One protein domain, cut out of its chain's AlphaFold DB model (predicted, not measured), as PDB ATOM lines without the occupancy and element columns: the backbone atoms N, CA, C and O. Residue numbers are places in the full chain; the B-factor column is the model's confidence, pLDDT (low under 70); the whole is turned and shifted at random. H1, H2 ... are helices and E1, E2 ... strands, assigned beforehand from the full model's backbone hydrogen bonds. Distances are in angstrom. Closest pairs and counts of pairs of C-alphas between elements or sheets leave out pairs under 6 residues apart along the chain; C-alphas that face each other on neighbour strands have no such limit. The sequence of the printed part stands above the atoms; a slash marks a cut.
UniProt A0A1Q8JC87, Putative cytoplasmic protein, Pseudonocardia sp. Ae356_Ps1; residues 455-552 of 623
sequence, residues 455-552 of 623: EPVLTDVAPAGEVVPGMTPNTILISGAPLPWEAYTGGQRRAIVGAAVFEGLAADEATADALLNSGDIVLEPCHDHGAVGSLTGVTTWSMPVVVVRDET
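This is residues 455 to 552 of the 623 residues of the protein "Putative cytoplasmic protein" of Pseudonocardia sp. Ae356_Ps1 (UniProt A0A1Q8JC87). A long two-stranded ribbon, made by the first and last strands E1 and E4, forms an arm at one end of the domain, and a small body of strands and helices makes the rest. In the body a short parallel pair, E2 and E3, lies near the middle; H2 packs beside E2, and H3 crosses H2 at the end away from the ribbon. The printed part has 98 residues with four named helices and four named strands, in the order E1, H1, E2, H2, H3, E3, H4, E4, and its class is mixed, helices and strands. E1 and E4 form an antiparallel sheet of two, E2 and E3 a parallel one. The whole is compact, with a radius of gyration of the C-alphas of 13.7 A, yet elongated, spanning 45 by 23 by 20 A.

E1, residues 456 to 463, bends by 62 degrees at residue 459 and is antiparallel to E4, residues 544 to 550, at 152 degrees; N 457 and O 549, 2.8 A apart, are within hydrogen-bond range, as are N 545 and O 462, 2.8 A. The closest C-alphas of H1, residues 464 to 467, and E4 are those of Ala 464 and Val 545, 5.8 A apart. E2, residues 475 to 478, and E3, residues 522 to 525, are parallel at 35 degrees, with N 476 and O 522 at 2.9 A. Residues 477 to 478 of E2 also pair, antiparallel, with residues 538 to 539. The closest C-alphas of E2 and H2, residues 490 to 502, are those of Ile 476 and Ile 496, 7.2 A apart. H2, with residues 497 to 501 alone, touches H3, residues 509 to 518, about perpendicular at 82 degrees; their closest C-alphas are those of Val 497 and Ala 512, 5.9 A. E2, H2, H3 and E3 form a strand-helix-strand unit, two parallel neighbour strands with helices between, and its crossover is right-handed. The closest C-alphas of E2 and H4, residues 526 to 529, are those of Leu 477 and Cys 526, 5.3 A. E1 is apart from E2 and E3. Every O i to N i+4 pair is within hydrogen-bond range in H2 and H3; H1 and H4 are too short for such a pair.

E1 begins at C-alpha 456 (44.203, 49.047, 2.692) and is 19.4 A long. H2 is 18.4 A long, H3 14.2 A. E4, 19.8 A long, ends at C-alpha 550 (46.893, 50.907, 5.825).

The C-alphas of Ala 510 and Thr 552 are the two farthest apart, 46.8 A. The printed part has no cut; its long links are E2 to H2 and H4 to E4. Residues 534 and 552 have pLDDT under 70.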
ATOM      1  N   GLU A 455      42.621  52.857   4.346       75.56
ATOM      2  CA  GLU A 455      43.033  52.709   2.945       75.56
ATOM      3  C   GLU A 455      43.966  51.492   2.818       75.56
ATOM      4  O   GLU A 455      45.194  51.628   2.848       75.56
ATOM      5  N   PRO A 456      43.409  50.265   2.747       76.81
ATOM      6  CA  PRO A 456      44.203  49.047   2.692       76.81
ATOM      7  C   PRO A 456      44.853  48.852   1.316       76.81
ATOM      8  O   PRO A 456      44.175  48.709   0.300       76.81
ATOM      9  N   VAL A 457      46.176  48.730   1.305       77.50
ATOM     10  CA  VAL A 457      46.991  48.411   0.131       77.50
ATOM     11  C   VAL A 457      47.646  47.048   0.316       77.50
ATOM     12  O   VAL A 457      48.329  46.793   1.308       77.50
ATOM     13  N   LEU A 458      47.437  46.156  -0.654       79.94
ATOM     14  CA  LEU A 458      48.143  44.879  -0.756       79.94
ATOM     15  C   LEU A 458      49.619  45.144  -1.071       79.94
ATOM     16  O   LEU A 458      49.928  45.686  -2.130       79.94
ATOM     17  N   THR A 459      50.523  44.734  -0.185       80.75
ATOM     18  CA  THR A 459      51.965  44.961  -0.356       80.75
ATOM     19  C   THR A 459      52.747  43.696  -0.682       80.75
ATOM     20  O   THR A 459      53.784  43.806  -1.327       80.75
ATOM     21  N   ASP A 460      52.293  42.518  -0.237       82.94
ATOM     22  CA  ASP A 460      53.032  41.262  -0.439       82.94
ATOM     23  C   ASP A 460      52.153  40.004  -0.279       82.94
ATOM     24  O   ASP A 460      51.009  40.082   0.183       82.94
ATOM     25  N   VAL A 461      52.708  38.837  -0.621       88.19
ATOM     26  CA  VAL A 461      52.200  37.505  -0.270       88.19
ATOM     27  C   VAL A 461      53.352  36.667   0.286       88.19
ATOM     28  O   VAL A 461      54.283  36.340  -0.445       88.19
ATOM     29  N   ALA A 462      53.272  36.274   1.557       86.25
ATOM     30  CA  ALA A 462      54.346  35.565   2.265       86.25
ATOM     31  C   ALA A 462      53.789  34.458   3.182       86.25
ATOM     32  O   ALA A 462      52.590  34.465   3.454       86.25
ATOM     33  N   PRO A 463      54.601  33.496   3.657       90.06
ATOM     34  CA  PRO A 463      54.170  32.520   4.660       90.06
ATOM     35  C   PRO A 463      53.798  33.193   5.989       90.06
ATOM     36  O   PRO A 463      54.496  34.099   6.442       90.06
ATOM     37  N   ALA A 464      52.729  32.731   6.643       88.19
ATOM     38  CA  ALA A 464      52.223  33.322   7.882       88.19
ATOM     39  C   ALA A 464      53.292  33.401   8.981       88.19
ATOM     40  O   ALA A 464      53.431  34.443   9.616       88.19
ATOM     41  N   GLY A 465      54.100  32.350   9.151       89.12
ATOM     42  CA  GLY A 465      55.170  32.309  10.150       89.12
ATOM     43  C   GLY A 465      56.267  33.365   9.976       89.12
ATOM     44  O   GLY A 465      56.968  33.686  10.932       89.12
ATOM     45  N   GLU A 466      56.414  33.939   8.779       88.62
ATOM     46  CA  GLU A 466      57.413  34.977   8.501       88.62
ATOM     47  C   GLU A 466      56.886  36.395   8.760       88.62
ATOM     48  O   GLU A 466      57.670  37.306   9.033       88.62
ATOM     49  N   VAL A 467      55.565  36.599   8.674       86.94
ATOM     50  CA  VAL A 467      54.952  37.942   8.668       86.94
ATOM     51  C   VAL A 467      53.942  38.190   9.784       86.94
ATOM     52  O   VAL A 467      53.617  39.349  10.040       86.94
ATOM     53  N   VAL A 468      53.447  37.146  10.455       85.69
ATOM     54  CA  VAL A 468      52.507  37.260  11.575       85.69
ATOM     55  C   VAL A 468      53.285  37.378  12.895       85.69
ATOM     56  O   VAL A 468      53.971  36.432  13.292       85.69
ATOM     57  N   PRO A 469      53.204  38.520  13.604       84.88
ATOM     58  CA  PRO A 469      53.931  38.736  14.851       84.88
ATOM     59  C   PRO A 469      53.644  37.666  15.907       84.88
ATOM     60  O   PRO A 469      52.491  37.408  16.239       84.88
ATOM     61  N   GLY A 470      54.697  37.081  16.479       84.62
ATOM     62  CA  GLY A 470      54.587  36.164  17.619       84.62
ATOM     63  C   GLY A 470      54.045  34.770  17.297       84.62
ATOM     64  O   GLY A 470      53.941  33.964  18.211       84.62
ATOM     65  N   MET A 471      53.736  34.465  16.033       88.75
ATOM     66  CA  MET A 471      53.371  33.107  15.630       88.75
ATOM     67  C   MET A 471      54.576  32.171  15.813       88.75
ATOM     68  O   MET A 471      55.723  32.585  15.634       88.75
ATOM     69  N   THR A 472      54.330  30.908  16.155       92.19
ATOM     70  CA  THR A 472      55.350  29.846  16.228       92.19
ATOM     71  C   THR A 472      54.944  28.660  15.347       92.19
ATOM     72  O   THR A 472      53.767  28.540  14.997       92.19
ATOM     73  N   PRO A 473      55.870  27.743  15.001       92.50
ATOM     74  CA  PRO A 473      55.539  26.579  14.175       92.50
ATOM     75  C   PRO A 473      54.446  25.671  14.755       92.50
ATOM     76  O   PRO A 473      53.747  25.012  13.996       92.50
ATOM     77  N   ASN A 474      54.277  25.648  16.081       92.38
ATOM     78  CA  ASN A 474      53.246  24.870  16.774       92.38
ATOM     79  C   ASN A 474      51.978  25.675  17.119       92.38
ATOM     80  O   ASN A 474      51.138  25.177  17.868       92.38
ATOM     81  N   THR A 475      51.836  26.897  16.596       92.69
ATOM     82  CA  THR A 475      50.656  27.743  16.816       92.69
ATOM     83  C   THR A 475      49.716  27.692  15.615       92.69
ATOM     84  O   THR A 475      50.127  27.906  14.472       92.69
ATOM     85  N   ILE A 476      48.430  27.459  15.879       93.69
ATOM     86  CA  ILE A 476      47.351  27.550  14.892       93.69
ATOM     87  C   ILE A 476      46.455  28.724  15.279       93.69
ATOM     88  O   ILE A 476      45.853  28.732  16.354       93.69
ATOM     89  N   LEU A 477      46.332  29.708  14.385       92.56
ATOM     90  CA  LEU A 477      45.495  30.874  14.645       92.56
ATOM     91  C   LEU A 477      44.048  30.632  14.231       92.56
ATOM     92  O   LEU A 477      43.782  30.150  13.129       92.56
ATOM     93  N   ILE A 478      43.111  31.032  15.083       91.62
ATOM     94  CA  ILE A 478      41.668  30.833  14.886       91.62
ATOM     95  C   ILE A 478      40.916  32.158  14.728       91.62
ATOM     96  O   ILE A 478      41.377  33.222  15.157       91.62
ATOM     97  N   SER A 479      39.725  32.097  14.128       81.38
ATOM     98  CA  SER A 479      38.764  33.199  14.184       81.38
ATOM     99  C   SER A 479      38.026  33.197  15.528       81.38
ATOM    100  O   SER A 479      37.544  32.153  15.970       81.38
ATOM    101  N   GLY A 480      37.915  34.366  16.160       78.12
ATOM    102  CA  GLY A 480      37.238  34.532  17.451       78.12
ATOM    103  C   GLY A 480      38.149  34.339  18.666       78.12
ATOM    104  O   GLY A 480      39.362  34.244  18.525       78.12
ATOM    105  N   ALA A 481      37.562  34.363  19.865       81.44
ATOM    106  CA  ALA A 481      38.275  34.152  21.127       81.44
ATOM    107  C   ALA A 481      38.612  32.662  21.333       81.44
ATOM    108  O   ALA A 481      37.812  31.812  20.929       81.44
ATOM    109  N   PRO A 482      39.749  32.331  21.970       81.19
ATOM    110  CA  PRO A 482      40.110  30.948  22.228       81.19
ATOM    111  C   PRO A 482      39.150  30.310  23.232       81.19
ATOM    112  O   PRO A 482      38.846  30.868  24.287       81.19
ATOM    113  N   LEU A 483      38.678  29.121  22.880       85.94
ATOM    114  CA  LEU A 483      37.900  28.235  23.732       85.94
ATOM    115  C   LEU A 483      38.780  27.081  24.243       85.94
ATOM    116  O   LEU A 483      39.792  26.764  23.613       85.94
ATOM    117  N   PRO A 484      38.392  26.413  25.344       88.25
ATOM    118  CA  PRO A 484      38.938  25.104  25.700       88.25
ATOM    119  C   PRO A 484      38.773  24.094  24.552       88.25
ATOM    120  O   PRO A 484      37.801  24.175  23.792       88.25
ATOM    121  N   TRP A 485      39.704  23.144  24.407       91.62
ATOM    122  CA  TRP A 485      39.727  22.227  23.258       91.62
ATOM    123  C   TRP A 485      38.423  21.424  23.107       91.62
ATOM    124  O   TRP A 485      37.911  21.245  21.999       91.62
ATOM    125  N   GLU A 486      37.836  20.999  24.220       89.50
ATOM    126  CA  GLU A 486      36.572  20.266  24.297       89.50
ATOM    127  C   GLU A 486      35.357  21.064  23.796       89.50
ATOM    128  O   GLU A 486      34.356  20.472  23.390       89.50
ATOM    129  N   ALA A 487      35.442  22.397  23.783       90.44
ATOM    130  CA  ALA A 487      34.359  23.274  23.350       90.44
ATOM    131  C   ALA A 487      34.362  23.535  21.832       90.44
ATOM    132  O   ALA A 487      33.341  23.961  21.283       90.44
ATOM    133  N   TYR A 488      35.460  23.251  21.119       89.50
ATOM    134  CA  TYR A 488      35.452  23.326  19.657       89.50
ATOM    135  C   TYR A 488      34.682  22.152  19.068       89.50
ATOM    136  O   TYR A 488      35.075  20.992  19.204       89.50
ATOM    137  N   THR A 489      33.627  22.465  18.316       89.25
ATOM    138  CA  THR A 489      32.795  21.488  17.607       89.25
ATOM    139  C   THR A 489      32.653  21.855  16.124       89.25
ATOM    140  O   THR A 489      33.107  22.903  15.658       89.25
ATOM    141  N   GLY A 490      32.051  20.961  15.336       88.12
ATOM    142  CA  GLY A 490      31.665  21.258  13.956       88.12
ATOM    143  C   GLY A 490      32.836  21.572  13.014       88.12
ATOM    144  O   GLY A 490      33.871  20.906  13.025       88.12
ATOM    145  N   GLY A 491      32.632  22.550  12.126       86.00
ATOM    146  CA  GLY A 491      33.575  22.879  11.050       86.00
ATOM    147  C   GLY A 491      34.918  23.423  11.538       86.00
ATOM    148  O   GLY A 491      35.947  23.066  10.972       86.00
ATOM    149  N   GLN A 492      34.921  24.221  12.606       87.56
ATOM    150  CA  GLN A 492      36.140  24.825  13.148       87.56
ATOM    151  C   GLN A 492      37.047  23.777  13.807       87.56
ATOM    152  O   GLN A 492      38.245  23.772  13.545       87.56
ATOM    153  N   ARG A 493      36.482  22.817  14.562       92.38
ATOM    154  CA  ARG A 493      37.257  21.690  15.118       92.38
ATOM    155  C   ARG A 493      37.960  20.901  14.015       92.38
ATOM    156  O   ARG A 493      39.161  20.665  14.094       92.38
ATOM    157  N   ARG A 494      37.222  20.534  12.961       91.50
ATOM    158  CA  ARG A 494      37.784  19.794  11.819       91.50
ATOM    159  C   ARG A 494      38.880  20.580  11.102       91.50
ATOM    160  O   ARG A 494      39.864  19.983  10.686       91.50
ATOM    161  N   ALA A 495      38.724  21.899  10.977       90.69
ATOM    162  CA  ALA A 495      39.746  22.756  10.385       90.69
ATOM    163  C   ALA A 495      41.036  22.772  11.220       90.69
ATOM    164  O   ALA A 495      42.112  22.643  10.650       90.69
ATOM    165  N   ILE A 496      40.931  22.860  12.551       93.88
ATOM    166  CA  ILE A 496      42.082  22.841  13.470       93.88
ATOM    167  C   ILE A 496      42.814  21.492  13.415       93.88
ATOM    168  O   ILE A 496      44.029  21.464  13.235       93.88
ATOM    169  N   VAL A 497      42.085  20.374  13.510       94.38
ATOM    170  CA  VAL A 497      42.678  19.025  13.411       94.38
ATOM    171  C   VAL A 497      43.341  18.827  12.048       94.38
ATOM    172  O   VAL A 497      44.489  18.395  11.969       94.38
ATOM    173  N   GLY A 498      42.648  19.195  10.967       92.62
ATOM    174  CA  GLY A 498      43.188  19.100   9.613       92.62
ATOM    175  C   GLY A 498      44.444  19.951   9.419       92.62
ATOM    176  O   GLY A 498      45.388  19.501   8.779       92.62
ATOM    177  N   ALA A 499      44.488  21.144  10.013       92.69
ATOM    178  CA  ALA A 499      45.659  22.015  10.019       92.69
ATOM    179  C   ALA A 499      46.853  21.402  10.760       92.69
ATOM    180  O   ALA A 499      47.966  21.426  10.237       92.69
ATOM    181  N   ALA A 500      46.627  20.816  11.937       94.50
ATOM    182  CA  ALA A 500      47.672  20.146  12.709       94.50
ATOM    183  C   ALA A 500      48.316  18.990  11.927       94.50
ATOM    184  O   ALA A 500      49.539  18.855  11.906       94.50
ATOM    185  N   VAL A 501      47.500  18.186  11.241       94.06
ATOM    186  CA  VAL A 501      47.998  17.095  10.388       94.06
ATOM    187  C   VAL A 501      48.697  17.645   9.140       94.06
ATOM    188  O   VAL A 501      49.755  17.153   8.760       94.06
ATOM    189  N   PHE A 502      48.147  18.689   8.514       92.12
ATOM    190  CA  PHE A 502      48.709  19.292   7.301       92.12
ATOM    191  C   PHE A 502      50.110  19.883   7.516       92.12
ATOM    192  O   PHE A 502      50.992  19.674   6.688       92.12
ATOM    193  N   GLU A 503      50.330  20.579   8.632       91.75
ATOM    194  CA  GLU A 503      51.643  21.135   9.003       91.75
ATOM    195  C   GLU A 503      52.626  20.072   9.524       91.75
ATOM    196  O   GLU A 503      53.774  20.382   9.835       91.75
ATOM    197  N   GLY A 504      52.194  18.811   9.640       91.50
ATOM    198  CA  GLY A 504      53.015  17.728  10.179       91.50
ATOM    199  C   GLY A 504      53.251  17.820  11.689       91.50
ATOM    200  O   GLY A 504      54.170  17.180  12.195       91.50
ATOM    201  N   LEU A 505      52.429  18.587  12.417       91.31
ATOM    202  CA  LEU A 505      52.453  18.647  13.884       91.31
ATOM    203  C   LEU A 505      51.913  17.355  14.510       91.31
ATOM    204  O   LEU A 505      52.279  17.006  15.628       91.31
ATOM    205  N   ALA A 506      51.066  16.631  13.774       94.19
ATOM    206  CA  ALA A 506      50.522  15.339  14.160       94.19
ATOM    207  C   ALA A 506      50.505  14.366  12.973       94.19
ATOM    208  O   ALA A 506      50.277  14.766  11.832       94.19
ATOM    209  N   ALA A 507      50.719  13.076  13.246       89.44
ATOM    210  CA  ALA A 507      50.711  12.034  12.216       89.44
ATOM    211  C   ALA A 507      49.293  11.668  11.736       89.44
ATOM    212  O   ALA A 507      49.112  11.260  10.590       89.44
ATOM    213  N   ASP A 508      48.299  11.806  12.614       92.88
ATOM    214  CA  ASP A 508      46.895  11.498  12.360       92.88
ATOM    215  C   ASP A 508      45.971  12.348  13.251       92.88
ATOM    216  O   ASP A 508      46.422  13.076  14.141       92.88
ATOM    217  N   GLU A 509      44.660  12.268  12.998       92.38
ATOM    218  CA  GLU A 509      43.649  13.034  13.737       92.38
ATOM    219  C   GLU A 509      43.634  12.703  15.237       92.38
ATOM    220  O   GLU A 509      43.423  13.596  16.054       92.38
ATOM    221  N   ALA A 510      43.891  11.445  15.614       91.50
ATOM    222  CA  ALA A 510      43.893  11.018  17.013       91.50
ATOM    223  C   ALA A 510      45.072  11.628  17.788       91.50
ATOM    224  O   ALA A 510      44.914  12.094  18.916       91.50
ATOM    225  N   THR A 511      46.244  11.677  17.156       93.12
ATOM    226  CA  THR A 511      47.444  12.320  17.695       93.12
ATOM    227  C   THR A 511      47.260  13.836  17.766       93.12
ATOM    228  O   THR A 511      47.635  14.445  18.764       93.12
ATOM    229  N   ALA A 512      46.637  14.448  16.753       92.88
ATOM    230  CA  ALA A 512      46.331  15.879  16.754       92.88
ATOM    231  C   ALA A 512      45.407  16.257  17.918       92.88
ATOM    232  O   ALA A 512      45.674  17.228  18.619       92.88
ATOM    233  N   ASP A 513      44.355  15.468  18.152       91.06
ATOM    234  CA  ASP A 513      43.415  15.685  19.252       91.06
ATOM    235  C   ASP A 513      44.117  15.618  20.620       91.06
ATOM    236  O   ASP A 513      43.933  16.501  21.457       91.06
ATOM    237  N   ALA A 514      44.999  14.630  20.810       90.44
ATOM    238  CA  ALA A 514      45.785  14.482  22.031       90.44
ATOM    239  C   ALA A 514      46.749  15.660  22.268       90.44
ATOM    240  O   ALA A 514      46.834  16.144  23.397       90.44
ATOM    241  N   LEU A 515      47.433  16.141  21.220       92.00
ATOM    242  CA  LEU A 515      48.386  17.260  21.300       92.00
ATOM    243  C   LEU A 515      47.703  18.624  21.490       92.00
ATOM    244  O   LEU A 515      48.250  19.514  22.141       92.00
ATOM    245  N   LEU A 516      46.497  18.798  20.945       92.56
ATOM    246  CA  LEU A 516      45.658  19.975  21.198       92.56
ATOM    247  C   LEU A 516      45.114  19.970  22.632       92.56
ATOM    248  O   LEU A 516      45.016  21.019  23.261       92.56
ATOM    249  N   ASN A 517      44.809  18.787  23.170       91.00
ATOM    250  CA  ASN A 517      44.351  18.633  24.546       91.00
ATOM    251  C   ASN A 517      45.479  18.798  25.583       91.00
ATOM    252  O   ASN A 517      45.229  19.286  26.682       91.00
ATOM    253  N   SER A 518      46.715  18.394  25.260       89.62
ATOM    254  CA  SER A 518      47.888  18.604  26.126       89.62
ATOM    255  C   SER A 518      48.424  20.038  26.082       89.62
ATOM    256  O   SER A 518      49.138  20.442  27.000       89.62
ATOM    257  N   GLY A 519      48.066  20.808  25.047       88.25
ATOM    258  CA  GLY A 519      48.562  22.165  24.809       88.25
ATOM    259  C   GLY A 519      49.912  22.222  24.088       88.25
ATOM    260  O   GLY A 519      50.504  23.295  23.998       88.25
ATOM    261  N   ASP A 520      50.401  21.094  23.562       90.56
ATOM    262  CA  ASP A 520      51.625  21.048  22.750       90.56
ATOM    263  C   ASP A 520      51.426  21.739  21.386       90.56
ATOM    264  O   ASP A 520      52.358  22.344  20.842       90.56
ATOM    265  N   ILE A 521      50.193  21.695  20.863       94.31
ATOM    266  CA  ILE A 521      49.715  22.563  19.779       94.31
ATOM    267  C   ILE A 521      48.895  23.691  20.404       94.31
ATOM    268  O   ILE A 521      47.897  23.446  21.084       94.31
ATOM    269  N   VAL A 522      49.306  24.932  20.151       92.75
ATOM    270  CA  VAL A 522      48.729  26.119  20.786       92.75
ATOM    271  C   VAL A 522      47.697  26.758  19.859       92.75
ATOM    272  O   VAL A 522      47.947  26.953  18.668       92.75
ATOM    273  N   LEU A 523      46.528  27.091  20.409       92.88
ATOM    274  CA  LEU A 523      45.479  27.827  19.705       92.88
ATOM    275  C   LEU A 523      45.439  29.269  20.193       92.88
ATOM    276  O   LEU A 523      45.119  29.522  21.354       92.88
ATOM    277  N   GLU A 524      45.706  30.211  19.294       91.31
ATOM    278  CA  GLU A 524      45.682  31.642  19.603       91.31
ATOM    279  C   GLU A 524      44.751  32.390  18.644       91.31
ATOM    280  O   GLU A 524      44.558  31.992  17.490       91.31
ATOM    281  N   PRO A 525      44.099  33.470  19.088       89.88
ATOM    282  CA  PRO A 525      43.167  34.174  18.235       89.88
ATOM    283  C   PRO A 525      43.898  35.107  17.262       89.88
ATOM    284  O   PRO A 525      44.794  35.853  17.644       89.88
ATOM    285  N   CYS A 526      43.461  35.163  15.999       85.31
ATOM    286  CA  CYS A 526      44.123  35.986  14.972       85.31
ATOM    287  C   CYS A 526      44.300  37.468  15.381       85.31
ATOM    288  O   CYS A 526      45.286  38.101  15.002       85.31
ATOM    289  N   HIS A 527      43.364  38.023  16.161       82.31
ATOM    290  CA  HIS A 527      43.367  39.438  16.542       82.31
ATOM    291  C   HIS A 527      44.519  39.827  17.478       82.31
ATOM    292  O   HIS A 527      44.995  40.962  17.385       82.31
ATOM    293  N   ASP A 528      45.002  38.899  18.307       84.25
ATOM    294  CA  ASP A 528      46.141  39.137  19.202       84.25
ATOM    295  C   ASP A 528      47.461  39.241  18.426       84.25
ATOM    296  O   ASP A 528      48.389  39.929  18.848       84.25
ATOM    297  N   HIS A 529      47.493  38.673  17.217       83.06
ATOM    298  CA  HIS A 529      48.640  38.700  16.309       83.06
ATOM    299  C   HIS A 529      48.486  39.722  15.175       83.06
ATOM    300  O   HIS A 529      49.275  39.739  14.234       83.06
ATOM    301  N   GLY A 530      47.457  40.577  15.208       80.06
ATOM    302  CA  GLY A 530      47.207  41.540  14.129       80.06
ATOM    303  C   GLY A 530      46.801  40.902  12.789       80.06
ATOM    304  O   GLY A 530      46.874  41.555  11.748       80.06
ATOM    305  N   ALA A 531      46.348  39.647  12.807       82.25
ATOM    306  CA  ALA A 531      45.837  38.921  11.650       82.25
ATOM    307  C   ALA A 531      44.298  38.907  11.627       82.25
ATOM    308  O   ALA A 531      43.630  39.137  12.639       82.25
ATOM    309  N   VAL A 532      43.712  38.619  10.461       81.56
ATOM    310  CA  VAL A 532      42.259  38.469  10.297       81.56
ATOM    311  C   VAL A 532      41.918  37.007  10.023       81.56
ATOM    312  O   VAL A 532      42.384  36.427   9.044       81.56
ATOM    313  N   GLY A 533      41.074  36.421  10.874       77.06
ATOM    314  CA  GLY A 533      40.572  35.054  10.717       77.06
ATOM    315  C   GLY A 533      39.188  35.029  10.069       77.06
ATOM    316  O   GLY A 533      38.263  35.678  10.553       77.06
ATOM    317  N   SER A 534      39.019  34.248   9.005       68.25
ATOM    318  CA  SER A 534      37.739  34.096   8.300       68.25
ATOM    319  C   SER A 534      36.891  32.974   8.903       68.25
ATOM    320  O   SER A 534      37.240  31.819   8.710       68.25
ATOM    321  N   LEU A 535      35.743  33.277   9.519       76.06
ATOM    322  CA  LEU A 535      34.717  32.306   9.954       76.06
ATOM    323  C   LEU A 535      35.296  31.025  10.609       76.06
ATOM    324  O   LEU A 535      35.878  31.100  11.679       76.06
ATOM    325  N   THR A 536      35.170  29.846   9.984       74.62
ATOM    326  CA  THR A 536      35.727  28.571  10.493       74.62
ATOM    327  C   THR A 536      37.173  28.306  10.058       74.62
ATOM    328  O   THR A 536      37.681  27.202  10.243       74.62
ATOM    329  N   GLY A 537      37.808  29.266   9.397       78.94
ATOM    330  CA  GLY A 537      39.164  29.187   8.879       78.94
ATOM    331  C   GLY A 537      40.211  29.286   9.981       78.94
ATOM    332  O   GLY A 537      40.014  29.947  11.003       78.94
ATOM    333  N   VAL A 538      41.339  28.634   9.727       89.88
ATOM    334  CA  VAL A 538      42.527  28.636  10.580       89.88
ATOM    335  C   VAL A 538      43.726  29.126   9.775       89.88
ATOM    336  O   VAL A 538      43.751  28.958   8.555       89.88
ATOM    337  N   THR A 539      44.701  29.734  10.446       90.56
ATOM    338  CA  THR A 539      45.972  30.142   9.831       90.56
ATOM    339  C   THR A 539      47.099  29.337  10.448       90.56
ATOM    340  O   THR A 539      47.244  29.313  11.670       90.56
ATOM    341  N   THR A 540      47.891  28.685   9.605       92.62
ATOM    342  CA  THR A 540      49.001  27.821  10.013       92.62
ATOM    343  C   THR A 540      50.341  28.365   9.533       92.62
ATOM    344  O   THR A 540      50.379  29.225   8.653       92.62
ATOM    345  N   TRP A 541      51.440  27.891  10.126       91.62
ATOM    346  CA  TRP A 541      52.779  28.460   9.947       91.62
ATOM    347  C   TRP A 541      53.198  28.612   8.478       91.62
ATOM    348  O   TRP A 541      53.667  29.679   8.076       91.62
ATOM    349  N   SER A 542      53.001  27.571   7.664       91.44
ATOM    350  CA  SER A 542      53.404  27.573   6.254       91.44
ATOM    351  C   SER A 542      52.385  28.228   5.312       91.44
ATOM    352  O   SER A 542      52.662  28.388   4.118       91.44
ATOM    353  N   MET A 543      51.207  28.617   5.817       91.00
ATOM    354  CA  MET A 543      50.108  29.102   4.984       91.00
ATOM    355  C   MET A 543      50.490  30.420   4.292       91.00
ATOM    356  O   MET A 543      50.888  31.363   4.975       91.00
ATOM    357  N   PRO A 544      50.352  30.538   2.956       86.69
ATOM    358  CA  PRO A 544      50.587  31.799   2.269       86.69
ATOM    359  C   PRO A 544      49.467  32.784   2.596       86.69
ATOM    360  O   PRO A 544      48.277  32.476   2.469       86.69
ATOM    361  N   VAL A 545      49.857  33.988   2.984       86.19
ATOM    362  CA  VAL A 545      48.951  35.036   3.430       86.19
ATOM    363  C   VAL A 545      49.229  36.347   2.714       86.19
ATOM    364  O   VAL A 545      50.356  36.652   2.332       86.19
ATOM    365  N   VAL A 546      48.175  37.127   2.519       84.06
ATOM    366  CA  VAL A 546      48.247  38.453   1.913       84.06
ATOM    367  C   VAL A 546      48.656  39.465   2.978       84.06
ATOM    368  O   VAL A 546      47.981  39.581   4.001       84.06
ATOM    369  N   VAL A 547      49.722  40.222   2.723       83.19
ATOM    370  CA  VAL A 547      50.178  41.315   3.586       83.19
ATOM    371  C   VAL A 547      49.561  42.627   3.115       83.19
ATOM    372  O   VAL A 547      49.749  43.039   1.971       83.19
ATOM    373  N   VAL A 548      48.833  43.287   4.009       76.81
ATOM    374  CA  VAL A 548      48.116  44.538   3.762       76.81
ATOM    375  C   VAL A 548      48.630  45.624   4.698       76.81
ATOM    376  O   VAL A 548      48.788  45.414   5.905       76.81
ATOM    377  N   ARG A 549      48.856  46.808   4.139       77.38
ATOM    378  CA  ARG A 549      49.219  48.025   4.866       77.38
ATOM    379  C   ARG A 549      48.099  49.051   4.745       77.38
ATOM    380  O   ARG A 549      47.513  49.180   3.685       77.38
ATOM    381  N   ASP A 550      47.831  49.779   5.820       75.00
ATOM    382  CA  ASP A 550      46.893  50.907   5.825       75.00
ATOM    383  C   ASP A 550      47.668  52.220   5.597       75.00
ATOM    384  O   ASP A 550      48.619  52.501   6.338       75.00
ATOM    385  N   GLU A 551      47.335  52.990   4.558       71.06
ATOM    386  CA  GLU A 551      48.071  54.213   4.191       71.06
ATOM    387  C   GLU A 551      47.713  55.438   5.053       71.06
ATOM    388  O   GLU A 551      48.541  56.342   5.191       71.06
ATOM    389  N   THR A 552      46.567  55.438   5.742       59.16
ATOM    390  CA  THR A 552      46.093  56.592   6.533       59.16
ATOM    391  C   THR A 552      46.716  56.716   7.930       59.16
ATOM    392  O   THR A 552      46.472  57.691   8.641       59.16
TER     393      THR A 552